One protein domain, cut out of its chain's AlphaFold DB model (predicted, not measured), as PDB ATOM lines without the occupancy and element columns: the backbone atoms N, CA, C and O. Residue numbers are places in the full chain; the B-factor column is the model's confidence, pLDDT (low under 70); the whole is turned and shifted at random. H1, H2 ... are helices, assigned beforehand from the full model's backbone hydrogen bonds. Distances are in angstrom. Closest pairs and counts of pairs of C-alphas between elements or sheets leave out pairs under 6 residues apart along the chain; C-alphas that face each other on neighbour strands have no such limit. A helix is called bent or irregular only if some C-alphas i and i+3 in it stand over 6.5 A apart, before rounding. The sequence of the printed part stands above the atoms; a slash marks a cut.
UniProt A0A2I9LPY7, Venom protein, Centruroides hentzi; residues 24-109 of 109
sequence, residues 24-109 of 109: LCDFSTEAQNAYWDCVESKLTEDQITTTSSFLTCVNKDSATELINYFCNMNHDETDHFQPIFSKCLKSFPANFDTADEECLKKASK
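What this domain is: This is residues 24 to 109 of the 109 residues of the protein "Venom protein" of Centruroides hentzi (UniProt A0A2I9LPY7). Helix H3 sits between H1 and H4, which make two sides of a loosely joined frame; H2 runs slanting across one end, from near the end of H1 to the end of H4. The short H5 packs on H1, and the stretch of residues 92 to 100 leads back across the domain from H4 to H5. The printed part has 86 residues with five named helices, H1 to H5 in that order along the chain, and no named strand; the class is all helix. The contacts between helices are few, yet the whole is compact, with a radius of gyration of the C-alphas of 13.0 A and spans of 36 by 31 by 19 A.

How they stand to each other: H1, residues 29 to 40, and H2, residues 45 to 57, are close but not clearly touching; their closest C-alphas, those of Glu 40 and Ile 48, are 7.0 A apart. H3, residues 63 to 72, touches H1 at a steep tilt of 48 degrees, opposite ways, and the closest C-alphas, those of Gln 32 and Thr 64, are 6.1 A apart. H2 and H3 are close but not clearly touching, with the C-alphas of Leu 55 and Ala 63 closest at 6.9 A. H4, residues 75 to 91, is near H3, with 5 pairs of C-alphas within 10 A. H2 and H4 touch only at their ends, residues 54 to 57 and 88 to 91, with the C-alphas of Cys 57 and Cys 88 closest at 5.7 A. H5, residues 101 to 107, touches H1 at a steep tilt of 42 degrees, opposite ways, with the C-alphas of Ala 31 and Ala 107 closest at 4.9 A. H1 and H4 are apart, and H5 is apart from H2, H3 and H4. Every O i to N i+4 pair is within hydrogen-bond range in H1, H2, H3 and H5, and 11 of 13 are in H4.

Where its parts are: H1 begins at C-alpha 29, (-39.244, 18.227, 21.478), and is 16.1 A long from first to last C-alpha. H2 measures 18.2 A, H3 14.3 A and H5 9.8 A in the same way. H4, the longest helix, measures 24.8 A; it has a kink of 33 degrees near residue 82 and is only just irregular, with C-alphas 80 and 83 at 6.6 A. It ends at C-alpha 91, (-19.539, 19.439, 1.666). H5 ends at C-alpha 107, (-46.684, 20.380, 14.684).

The domain as a whole: The two C-alphas farthest apart, those of Pro 83 and Lys 109, are 36.0 A apart. The printed part has no cut, and Lys 109 is the chain's last residue. The links H1 to H2, H2 to H3 and H3 to H4 are tight, and the link H4 to H5, with 9 residues, is short. The mean pLDDT of the printed part is 86.0; residues 96 to 99 and residue 109 are under 70.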
ATOM      1  N   LEU A  24     -39.750  27.463  16.199       79.00
ATOM      2  CA  LEU A  24     -39.420  26.073  16.542       79.00
ATOM      3  C   LEU A  24     -38.750  25.955  17.917       79.00
ATOM      4  O   LEU A  24     -38.841  24.901  18.546       79.00
ATOM      5  N   CYS A  25     -38.105  27.019  18.399       84.50
ATOM      6  CA  CYS A  25     -37.529  27.048  19.743       84.50
ATOM      7  C   CYS A  25     -38.586  27.067  20.853       84.50
ATOM      8  O   CYS A  25     -38.306  26.594  21.953       84.50
ATOM      9  N   ASP A  26     -39.797  27.542  20.557       85.69
ATOM     10  CA  ASP A  26     -40.926  27.526  21.492       85.69
ATOM     11  C   ASP A  26     -41.691  26.187  21.486       85.69
ATOM     12  O   ASP A  26     -42.533  25.933  22.352       85.69
ATOM     13  N   PHE A  27     -41.419  25.308  20.515       86.50
ATOM     14  CA  PHE A  27     -42.062  23.998  20.413       86.50
ATOM     15  C   PHE A  27     -41.447  22.995  21.395       86.50
ATOM     16  O   PHE A  27     -40.244  23.003  21.655       86.50
ATOM     17  N   SER A  28     -42.267  22.067  21.905       90.00
ATOM     18  CA  SER A  28     -41.740  20.912  22.639       90.00
ATOM     19  C   SER A  28     -40.905  20.023  21.711       90.00
ATOM     20  O   SER A  28     -41.081  20.044  20.490       90.00
ATOM     21  N   THR A  29     -40.030  19.185  22.271       88.31
ATOM     22  CA  THR A  29     -39.244  18.227  21.478       88.31
ATOM     23  C   THR A  29     -40.142  17.319  20.628       88.31
ATOM     24  O   THR A  29     -39.799  17.005  19.490       88.31
ATOM     25  N   GLU A  30     -41.316  16.921  21.129       90.69
ATOM     26  CA  GLU A  30     -42.291  16.139  20.358       90.69
ATOM     27  C   GLU A  30     -42.826  16.914  19.150       90.69
ATOM     28  O   GLU A  30     -42.902  16.354  18.058       90.69
ATOM     29  N   ALA A  31     -43.163  18.195  19.320       90.19
ATOM     30  CA  ALA A  31     -43.635  19.039  18.227       90.19
ATOM     31  C   ALA A  31     -42.522  19.322  17.201       90.19
ATOM     32  O   ALA A  31     -42.774  19.279  15.998       90.19
ATOM     33  N   GLN A  32     -41.278  19.520  17.643       88.44
ATOM     34  CA  GLN A  32     -40.118  19.640  16.750       88.44
ATOM     35  C   GLN A  32     -39.874  18.355  15.945       88.44
ATOM     36  O   GLN A  32     -39.614  18.424  14.745       88.44
ATOM     37  N   ASN A  33     -40.015  17.180  16.568       90.56
ATOM     38  CA  ASN A  33     -39.941  15.902  15.858       90.56
ATOM     39  C   ASN A  33     -41.084  15.755  14.848       90.56
ATOM     40  O   ASN A  33     -40.835  15.438  13.693       90.56
ATOM     41  N   ALA A  34     -42.324  16.062  15.238       91.31
ATOM     42  CA  ALA A  34     -43.473  16.001  14.332       91.31
ATOM     43  C   ALA A  34     -43.338  16.966  13.139       91.31
ATOM     44  O   ALA A  34     -43.768  16.655  12.024       91.31
ATOM     45  N   TYR A  35     -42.737  18.133  13.375       89.25
ATOM     46  CA  TYR A  35     -42.361  19.077  12.333       89.25
ATOM     47  C   TYR A  35     -41.326  18.463  11.386       89.25
ATOM     48  O   TYR A  35     -41.545  18.440  10.172       89.25
ATOM     49  N   TRP A  36     -40.233  17.925  11.932       88.25
ATOM     50  CA  TRP A  36     -39.165  17.342  11.127       88.25
ATOM     51  C   TRP A  36     -39.636  16.131  10.319       88.25
ATOM     52  O   TRP A  36     -39.362  16.075   9.126       88.25
ATOM     53  N   ASP A  37     -40.432  15.234  10.904       90.81
ATOM     54  CA  ASP A  37     -41.035  14.093  10.202       90.81
ATOM     55  C   ASP A  37     -41.888  14.554   9.007       90.81
ATOM     56  O   ASP A  37     -41.913  13.925   7.945       90.81
ATOM     57  N   CYS A  38     -42.605  15.673   9.160       90.12
ATOM     58  CA  CYS A  38     -43.378  16.270   8.076       90.12
ATOM     59  C   CYS A  38     -42.474  16.801   6.958       90.12
ATOM     60  O   CYS A  38     -42.731  16.501   5.789       90.12
ATOM     61  N   VAL A  39     -41.415  17.541   7.299       88.25
ATOM     62  CA  VAL A  39     -40.442  18.060   6.323       88.25
ATOM     63  C   VAL A  39     -39.741  16.910   5.606       88.25
ATOM     64  O   VAL A  39     -39.712  16.879   4.378       88.25
ATOM     65  N   GLU A  40     -39.246  15.923   6.351       87.75
ATOM     66  CA  GLU A  40     -38.536  14.761   5.818       87.75
ATOM     67  C   GLU A  40     -39.414  13.949   4.857       87.75
ATOM     68  O   GLU A  40     -38.941  13.539   3.800       87.75
ATOM     69  N   SER A  41     -40.719  13.816   5.133       91.00
ATOM     70  CA  SER A  41     -41.664  13.125   4.237       91.00
ATOM     71  C   SER A  41     -41.821  13.769   2.850       91.00
ATOM     72  O   SER A  41     -42.316  13.124   1.922       91.00
ATOM     73  N   LYS A  42     -41.410  15.034   2.701       88.44
ATOM     74  CA  LYS A  42     -41.440  15.798   1.445       88.44
ATOM     75  C   LYS A  42     -40.095  15.766   0.707       88.44
ATOM     76  O   LYS A  42     -40.012  16.256  -0.421       88.44
ATOM     77  N   LEU A  43     -39.047  15.209   1.319       85.56
ATOM     78  CA  LEU A  43     -37.712  15.116   0.735       85.56
ATOM     79  C   LEU A  43     -37.569  13.884  -0.166       85.56
ATOM     80  O   LEU A  43     -38.171  12.834   0.042       85.56
ATOM     81  N   THR A  44     -36.712  14.011  -1.173       90.56
ATOM     82  CA  THR A  44     -36.229  12.872  -1.968       90.56
ATOM     83  C   THR A  44     -35.193  12.055  -1.190       90.56
ATOM     84  O   THR A  44     -34.546  12.572  -0.281       90.56
ATOM     85  N   GLU A  45     -34.961  10.801  -1.586       92.19
ATOM     86  CA  GLU A  45     -33.935   9.937  -0.970       92.19
ATOM     87  C   GLU A  45     -32.531  10.574  -0.984       92.19
ATOM     88  O   GLU A  45     -31.801  10.504   0.009       92.19
ATOM     89  N   ASP A  46     -32.172  11.263  -2.072       89.62
ATOM     90  CA  ASP A  46     -30.899  11.986  -2.192       89.62
ATOM     91  C   ASP A  46     -30.807  13.151  -1.195       89.62
ATOM     92  O   ASP A  46     -29.755  13.391  -0.592       89.62
ATOM     93  N   GLN A  47     -31.912  13.874  -0.992       88.69
ATOM     94  CA  GLN A  47     -31.985  14.957  -0.012       88.69
ATOM     95  C   GLN A  47     -31.906  14.419   1.416       88.69
ATOM     96  O   GLN A  47     -31.145  14.967   2.207       88.69
ATOM     97  N   ILE A  48     -32.600  13.321   1.730       89.38
ATOM     98  CA  ILE A  48     -32.518  12.648   3.036       89.38
ATOM     99  C   ILE A  48     -31.074  12.211   3.314       89.38
ATOM    100  O   ILE A  48     -30.512  12.521   4.365       89.38
ATOM    101  N   THR A  49     -30.425  11.570   2.340       93.19
ATOM    102  CA  THR A  49     -29.031  11.112   2.458       93.19
ATOM    103  C   THR A  49     -28.060  12.278   2.659       93.19
ATOM    104  O   THR A  49     -27.152  12.213   3.495       93.19
ATOM    105  N   THR A  50     -28.258  13.373   1.921       91.69
ATOM    106  CA  THR A  50     -27.444  14.589   2.056       91.69
ATOM    107  C   THR A  50     -27.634  15.226   3.431       91.69
ATOM    108  O   THR A  50     -26.648  15.585   4.076       91.69
ATOM    109  N   THR A  51     -28.872  15.313   3.918       89.56
ATOM    110  CA  THR A  51     -29.191  15.839   5.249       89.56
ATOM    111  C   THR A  51     -28.592  14.978   6.358       89.56
ATOM    112  O   THR A  51     -27.949  15.512   7.258       89.56
ATOM    113  N   SER A  52     -28.692  13.652   6.266       92.94
ATOM    114  CA  SER A  52     -28.057  12.732   7.219       92.94
ATOM    115  C   SER A  52     -26.528  12.889   7.245       92.94
ATOM    116  O   SER A  52     -25.917  12.971   8.316       92.94
ATOM    117  N   SER A  53     -25.903  13.031   6.070       95.31
ATOM    118  CA  SER A  53     -24.456  13.270   5.950       95.31
ATOM    119  C   SER A  53     -24.044  14.612   6.560       95.31
ATOM    120  O   SER A  53     -23.013  14.714   7.229       95.31
ATOM    121  N   PHE A  54     -24.866  15.642   6.363       93.75
ATOM    122  CA  PHE A  54     -24.669  16.947   6.976       93.75
ATOM    123  C   PHE A  54     -24.752  16.875   8.507       93.75
ATOM    124  O   PHE A  54     -23.835  17.358   9.171       93.75
ATOM    125  N   LEU A  55     -25.797  16.248   9.060       92.56
ATOM    126  CA  LEU A  55     -25.997  16.095  10.508       92.56
ATOM    127  C   LEU A  55     -24.821  15.356  11.153       92.56
ATOM    128  O   LEU A  55     -24.230  15.842  12.118       92.56
ATOM    129  N   THR A  56     -24.385  14.264  10.523       96.56
ATOM    130  CA  THR A  56     -23.183  13.528  10.933       96.56
ATOM    131  C   THR A  56     -21.944  14.431  10.932       96.56
ATOM    132  O   THR A  56     -21.159  14.416  11.876       96.56
ATOM    133  N   CYS A  57     -21.764  15.260   9.897       96.12
ATOM    134  CA  CYS A  57     -20.622  16.171   9.799       96.12
ATOM    135  C   CYS A  57     -20.596  17.220  10.921       96.12
ATOM    136  O   CYS A  57     -19.523  17.516  11.452       96.12
ATOM    137  N   VAL A  58     -21.755  17.768  11.301       94.06
ATOM    138  CA  VAL A  58     -21.872  18.724  12.419       94.06
ATOM    139  C   VAL A  58     -21.994  18.042  13.787       94.06
ATOM    140  O   VAL A  58     -22.222  18.721  14.789       94.06
ATOM    141  N   ASN A  59     -21.805  16.719  13.839       95.75
ATOM    142  CA  ASN A  59     -21.895  15.900  15.042       95.75
ATOM    143  C   ASN A  59     -23.247  16.073  15.758       95.75
ATOM    144  O   ASN A  59     -23.310  16.549  16.898       95.75
ATOM    145  N   LYS A  60     -24.320  15.760  15.028       93.25
ATOM    146  CA  LYS A  60     -25.710  15.715  15.490       93.25
ATOM    147  C   LYS A  60     -26.355  14.427  14.989       93.25
ATOM    148  O   LYS A  60     -26.182  14.065  13.826       93.25
ATOM    149  N   ASP A  61     -27.125  13.780  15.848       92.75
ATOM    150  CA  ASP A  61     -27.827  12.532  15.553       92.75
ATOM    151  C   ASP A  61     -29.150  12.786  14.814       92.75
ATOM    152  O   ASP A  61     -29.666  11.906  14.127       92.75
ATOM    153  N   SER A  62     -29.712  13.995  14.933       90.94
ATOM    154  CA  SER A  62     -30.974  14.375  14.288       90.94
ATOM    155  C   SER A  62     -31.068  15.875  13.995       90.94
ATOM    156  O   SER A  62     -30.357  16.694  14.584       90.94
ATOM    157  N   ALA A  63     -31.995  16.253  13.110       88.56
ATOM    158  CA  ALA A  63     -32.322  17.657  12.869       88.56
ATOM    159  C   ALA A  63     -32.935  18.323  14.109       88.56
ATOM    160  O   ALA A  63     -32.610  19.468  14.400       88.56
ATOM    161  N   THR A  64     -33.744  17.600  14.889       88.69
ATOM    162  CA  THR A  64     -34.286  18.086  16.168       88.69
ATOM    163  C   THR A  64     -33.183  18.399  17.177       88.69
ATOM    164  O   THR A  64     -33.249  19.409  17.874       88.69
ATOM    165  N   GLU A  65     -32.131  17.578  17.250       90.69
ATOM    166  CA  GLU A  65     -30.969  17.886  18.090       90.69
ATOM    167  C   GLU A  65     -30.250  19.149  17.601       90.69
ATOM    168  O   GLU A  65     -29.859  19.988  18.409       90.69
ATOM    169  N   LEU A  66     -30.109  19.322  16.283       88.31
ATOM    170  CA  LEU A  66     -29.520  20.529  15.705       88.31
ATOM    171  C   LEU A  66     -30.363  21.782  15.999       88.31
ATOM    172  O   LEU A  66     -29.798  22.810  16.367       88.31
ATOM    173  N   ILE A  67     -31.692  21.696  15.891       85.31
ATOM    174  CA  ILE A  67     -32.623  22.780  16.244       85.31
ATOM    175  C   ILE A  67     -32.459  23.142  17.721       85.31
ATOM    176  O   ILE A  67     -32.183  24.294  18.041       85.31
ATOM    177  N   ASN A  68     -32.543  22.159  18.622       85.94
ATOM    178  CA  ASN A  68     -32.374  22.399  20.056       85.94
ATOM    179  C   ASN A  68     -31.004  22.985  20.386       85.94
ATOM    180  O   ASN A  68     -30.897  23.848  21.258       85.94
ATOM    181  N   TYR A  69     -29.963  22.542  19.686       87.19
ATOM    182  CA  TYR A  69     -28.635  23.105  19.836       87.19
ATOM    183  C   TYR A  69     -28.619  24.592  19.469       87.19
ATOM    184  O   TYR A  69     -28.123  25.382  20.262       87.19
ATOM    185  N   PHE A  70     -29.235  24.999  18.355       84.75
ATOM    186  CA  PHE A  70     -29.363  26.419  18.007       84.75
ATOM    187  C   PHE A  70     -30.196  27.221  19.006       84.75
ATOM    188  O   PHE A  70     -29.797  28.325  19.364       84.75
ATOM    189  N   CYS A  71     -31.308  26.671  19.494       83.75
ATOM    190  CA  CYS A  71     -32.188  27.357  20.443       83.75
ATOM    191  C   CYS A  71     -31.527  27.654  21.796       83.75
ATOM    192  O   CYS A  71     -31.930  28.587  22.485       83.75
ATOM    193  N   ASN A  72     -30.519  26.866  22.183       86.12
ATOM    194  CA  ASN A  72     -29.842  26.982  23.477       86.12
ATOM    195  C   ASN A  72     -28.400  27.502  23.372       86.12
ATOM    196  O   ASN A  72     -27.728  27.642  24.394       86.12
ATOM    197  N   MET A  73     -27.920  27.767  22.158       81.69
ATOM    198  CA  MET A  73     -26.541  28.164  21.904       81.69
ATOM    199  C   MET A  73     -26.239  29.537  22.505       81.69
ATOM    200  O   MET A  73     -26.952  30.512  22.262       81.69
ATOM    201  N   ASN A  74     -25.139  29.639  23.246       81.00
ATOM    202  CA  ASN A  74     -24.606  30.932  23.673       81.00
ATOM    203  C   ASN A  74     -23.609  31.517  22.646       81.00
ATOM    204  O   ASN A  74     -23.245  30.880  21.656       81.00
ATOM    205  N   HIS A  75     -23.159  32.756  22.867       73.12
ATOM    206  CA  HIS A  75     -22.265  33.446  21.928       73.12
ATOM    207  C   HIS A  75     -20.934  32.704  21.716       73.12
ATOM    208  O   HIS A  75     -20.486  32.557  20.581       73.12
ATOM    209  N   ASP A  76     -20.324  32.189  22.786       77.50
ATOM    210  CA  ASP A  76     -19.047  31.477  22.691       77.50
ATOM    211  C   ASP A  76     -19.215  30.170  21.902       77.50
ATOM    212  O   ASP A  76     -18.388  29.836  21.056       77.50
ATOM    213  N   GLU A  77     -20.311  29.438  22.111       75.94
ATOM    214  CA  GLU A  77     -20.631  28.229  21.340       75.94
ATOM    215  C   GLU A  77     -20.888  28.534  19.859       75.94
ATOM    216  O   GLU A  77     -20.478  27.760  18.989       75.94
ATOM    217  N   THR A  78     -21.491  29.689  19.567       77.25
ATOM    218  CA  THR A  78     -21.755  30.154  18.197       77.25
ATOM    219  C   THR A  78     -20.460  30.336  17.415       77.25
ATOM    220  O   THR A  78     -20.328  29.798  16.311       77.25
ATOM    221  N   ASP A  79     -19.476  31.017  18.005       79.19
ATOM    222  CA  ASP A  79     -18.192  31.301  17.355       79.19
ATOM    223  C   ASP A  79     -17.416  30.017  17.017       79.19
ATOM    224  O   ASP A  79     -16.752  29.926  15.979       79.19
ATOM    225  N   HIS A  80     -17.532  28.985  17.859       84.25
ATOM    226  CA  HIS A  80     -16.884  27.692  17.629       84.25
ATOM    227  C   HIS A  80     -17.644  26.820  16.624       84.25
ATOM    228  O   HIS A  80     -17.026  26.092  15.839       84.25
ATOM    229  N   PHE A  81     -18.976  26.881  16.621       85.94
ATOM    230  CA  PHE A  81     -19.799  26.034  15.767       85.94
ATOM    231  C   PHE A  81     -19.928  26.558  14.335       85.94
ATOM    232  O   PHE A  81     -19.899  25.770  13.387       85.94
ATOM    233  N   GLN A  82     -20.007  27.876  14.143       85.56
ATOM    234  CA  GLN A  82     -20.154  28.506  12.828       85.56
ATOM    235  C   GLN A  82     -19.154  28.003  11.762       85.56
ATOM    236  O   GLN A  82     -19.590  27.699  10.640       85.56
ATOM    237  N   PRO A  83     -17.833  27.889  12.029       88.44
ATOM    238  CA  PRO A  83     -16.894  27.377  11.031       88.44
ATOM    239  C   PRO A  83     -17.138  25.899  10.693       88.44
ATOM    240  O   PRO A  83     -16.989  25.515   9.529       88.44
ATOM    241  N   ILE A  84     -17.548  25.078  11.669       91.31
ATOM    242  CA  ILE A  84     -17.889  23.660  11.465       91.31
ATOM    243  C   ILE A  84     -19.137  23.560  10.590       91.31
ATOM    244  O   ILE A  84     -19.094  22.929   9.535       91.31
ATOM    245  N   PHE A  85     -20.205  24.261  10.973       89.50
ATOM    246  CA  PHE A  85     -21.459  24.328  10.229       89.50
ATOM    247  C   PHE A  85     -21.224  24.747   8.772       89.50
ATOM    248  O   PHE A  85     -21.638  24.059   7.841       89.50
ATOM    249  N   SER A  86     -20.460  25.824   8.560       87.69
ATOM    250  CA  SER A  86     -20.143  26.343   7.223       87.69
ATOM    251  C   SER A  86     -19.345  25.350   6.376       87.69
ATOM    252  O   SER A  86     -19.558  25.247   5.166       87.69
ATOM    253  N   LYS A  87     -18.400  24.626   6.985       91.62
ATOM    254  CA  LYS A  87     -17.620  23.586   6.302       91.62
ATOM    255  C   LYS A  87     -18.508  22.404   5.919       91.62
ATOM    256  O   LYS A  87     -18.416  21.926   4.792       91.62
ATOM    257  N   CYS A  88     -19.365  21.958   6.831       92.25
ATOM    258  CA  CYS A  88     -20.271  20.841   6.595       92.25
ATOM    259  C   CYS A  88     -21.309  21.161   5.526       92.25
ATOM    260  O   CYS A  88     -21.489  20.351   4.625       92.25
ATOM    261  N   LEU A  89     -21.891  22.364   5.538       88.88
ATOM    262  CA  LEU A  89     -22.873  22.787   4.537       88.88
ATOM    263  C   LEU A  89     -22.276  22.854   3.123       88.88
ATOM    264  O   LEU A  89     -22.948  22.555   2.142       88.88
ATOM    265  N   LYS A  90     -20.993  23.218   2.999       89.44
ATOM    266  CA  LYS A  90     -20.286  23.210   1.705       89.44
ATOM    267  C   LYS A  90     -20.057  21.798   1.166       89.44
ATOM    268  O   LYS A  90     -20.103  21.610  -0.045       89.44
ATOM    269  N   SER A  91     -19.772  20.840   2.045       91.62
ATOM    270  CA  SER A  91     -19.539  19.439   1.666       91.62
ATOM    271  C   SER A  91     -20.842  18.682   1.420       91.62
ATOM    272  O   SER A  91     -20.909  17.837   0.532       91.62
ATOM    273  N   PHE A  92     -21.869  18.999   2.205       90.38
ATOM    274  CA  PHE A  92     -23.174  18.356   2.222       90.38
ATOM    275  C   PHE A  92     -24.233  19.465   2.228       90.38
ATOM    276  O   PHE A  92     -24.611  19.938   3.301       90.38
ATOM    277  N   PRO A  93     -24.672  19.941   1.050       85.06
ATOM    278  CA  PRO A  93     -25.602  21.060   0.933       85.06
ATOM    279  C   PRO A  93     -27.025  20.620   1.299       85.06
ATOM    280  O   PRO A  93     -27.896  20.492   0.440       85.06
ATOM    281  N   ALA A  94     -27.240  20.347   2.585       80.06
ATOM    282  CA  ALA A  94     -28.541  20.019   3.137       80.06
ATOM    283  C   ALA A  94     -29.472  21.226   3.023       80.06
ATOM    284  O   ALA A  94     -29.084  22.359   3.316       80.06
ATOM    285  N   ASN A  95     -30.705  20.969   2.590       70.50
ATOM    286  CA  ASN A  95     -31.752  21.974   2.554       70.50
ATOM    287  C   ASN A  95     -32.704  21.725   3.720       70.50
ATOM    288  O   ASN A  95     -33.505  20.793   3.678       70.50
ATOM    289  N   PHE A  96     -32.593  22.551   4.755       64.69
ATOM    290  CA  PHE A  96     -33.576  22.607   5.822       64.69
ATOM    291  C   PHE A  96     -34.599  23.658   5.410       64.69
ATOM    292  O   PHE A  96     -34.368  24.849   5.605       64.69
ATOM    293  N   ASP A  97     -35.694  23.236   4.779       62.78
ATOM    294  CA  ASP A  97     -36.809  24.145   4.513       62.78
ATOM    295  C   ASP A  97     -37.571  24.384   5.822       62.78
ATOM    296  O   ASP A  97     -38.626  23.803   6.070       62.78
ATOM    297  N   THR A  98     -36.975  25.186   6.713       59.03
ATOM    298  CA  THR A  98     -37.525  25.447   8.050       59.03
ATOM    299  C   THR A  98     -38.771  26.338   8.024       59.03
ATOM    300  O   THR A  98     -39.374  26.576   9.065       59.03
ATOM    301  N   ALA A  99     -39.171  26.821   6.844       62.88
ATOM    302  CA  ALA A  99     -40.302  27.723   6.641       62.88
ATOM    303  C   ALA A  99     -41.555  27.011   6.090       62.88
ATOM    304  O   ALA A  99     -42.497  27.674   5.651       62.88
ATOM    305  N   ASP A 100     -41.600  25.672   6.102       77.94
ATOM    306  CA  ASP A 100     -42.784  24.923   5.667       77.94
ATOM    307  C   ASP A 100     -43.976  25.156   6.622       77.94
ATOM    308  O   ASP A 100     -44.142  24.487   7.648       77.94
ATOM    309  N   GLU A 101     -44.828  26.126   6.270       81.19
ATOM    310  CA  GLU A 101     -46.006  26.521   7.051       81.19
ATOM    311  C   GLU A 101     -46.991  25.372   7.297       81.19
ATOM    312  O   GLU A 101     -47.722  25.380   8.291       81.19
ATOM    313  N   GLU A 102     -47.089  24.414   6.373       85.69
ATOM    314  CA  GLU A 102     -47.984  23.268   6.530       85.69
ATOM    315  C   GLU A 102     -47.476  22.364   7.651       85.69
ATOM    316  O   GLU A 102     -48.252  21.951   8.519       85.69
ATOM    317  N   CYS A 103     -46.169  22.106   7.669       86.25
ATOM    318  CA  CYS A 103     -45.529  21.332   8.719       86.25
ATOM    319  C   CYS A 103     -45.549  22.066  10.062       86.25
ATOM    320  O   CYS A 103     -45.857  21.435  11.075       86.25
ATOM    321  N   LEU A 104     -45.346  23.389  10.085       84.31
ATOM    322  CA  LEU A 104     -45.497  24.199  11.303       84.31
ATOM    323  C   LEU A 104     -46.918  24.085  11.877       84.31
ATOM    324  O   LEU A 104     -47.089  23.740  13.044       84.31
ATOM    325  N   LYS A 105     -47.952  24.256  11.040       85.88
ATOM    326  CA  LYS A 105     -49.367  24.103  11.442       85.88
ATOM    327  C   LYS A 105     -49.723  22.687  11.891       85.88
ATOM    328  O   LYS A 105     -50.720  22.506  12.591       85.88
ATOM    329  N   LYS A 106     -49.003  21.668  11.419       83.44
ATOM    330  CA  LYS A 106     -49.216  20.269  11.814       83.44
ATOM    331  C   LYS A 106     -48.586  19.977  13.173       83.44
ATOM    332  O   LYS A 106     -49.202  19.275  13.962       83.44
ATOM    333  N   ALA A 107     -47.401  20.523  13.424       84.62
ATOM    334  CA  ALA A 107     -46.684  20.380  14.684       84.62
ATOM    335  C   ALA A 107     -47.298  21.202  15.828       84.62
ATOM    336  O   ALA A 107     -47.204  20.803  16.983       84.62
ATOM    337  N   SER A 108     -47.961  22.320  15.518       77.62
ATOM    338  CA  SER A 108     -48.591  23.208  16.504       77.62
ATOM    339  C   SER A 108     -49.996  22.774  16.969       77.62
ATOM    340  O   SER A 108     -50.689  23.573  17.602       77.62
ATOM    341  N   LYS A 109     -50.480  21.592  16.570       64.56
ATOM    342  CA  LYS A 109     -51.826  21.069  16.875       64.56
ATOM    343  C   LYS A 109     -51.773  19.991  17.942       64.56
ATOM    344  O   LYS A 109     -52.709  19.987  18.771       64.56
TER     345      LYS A 109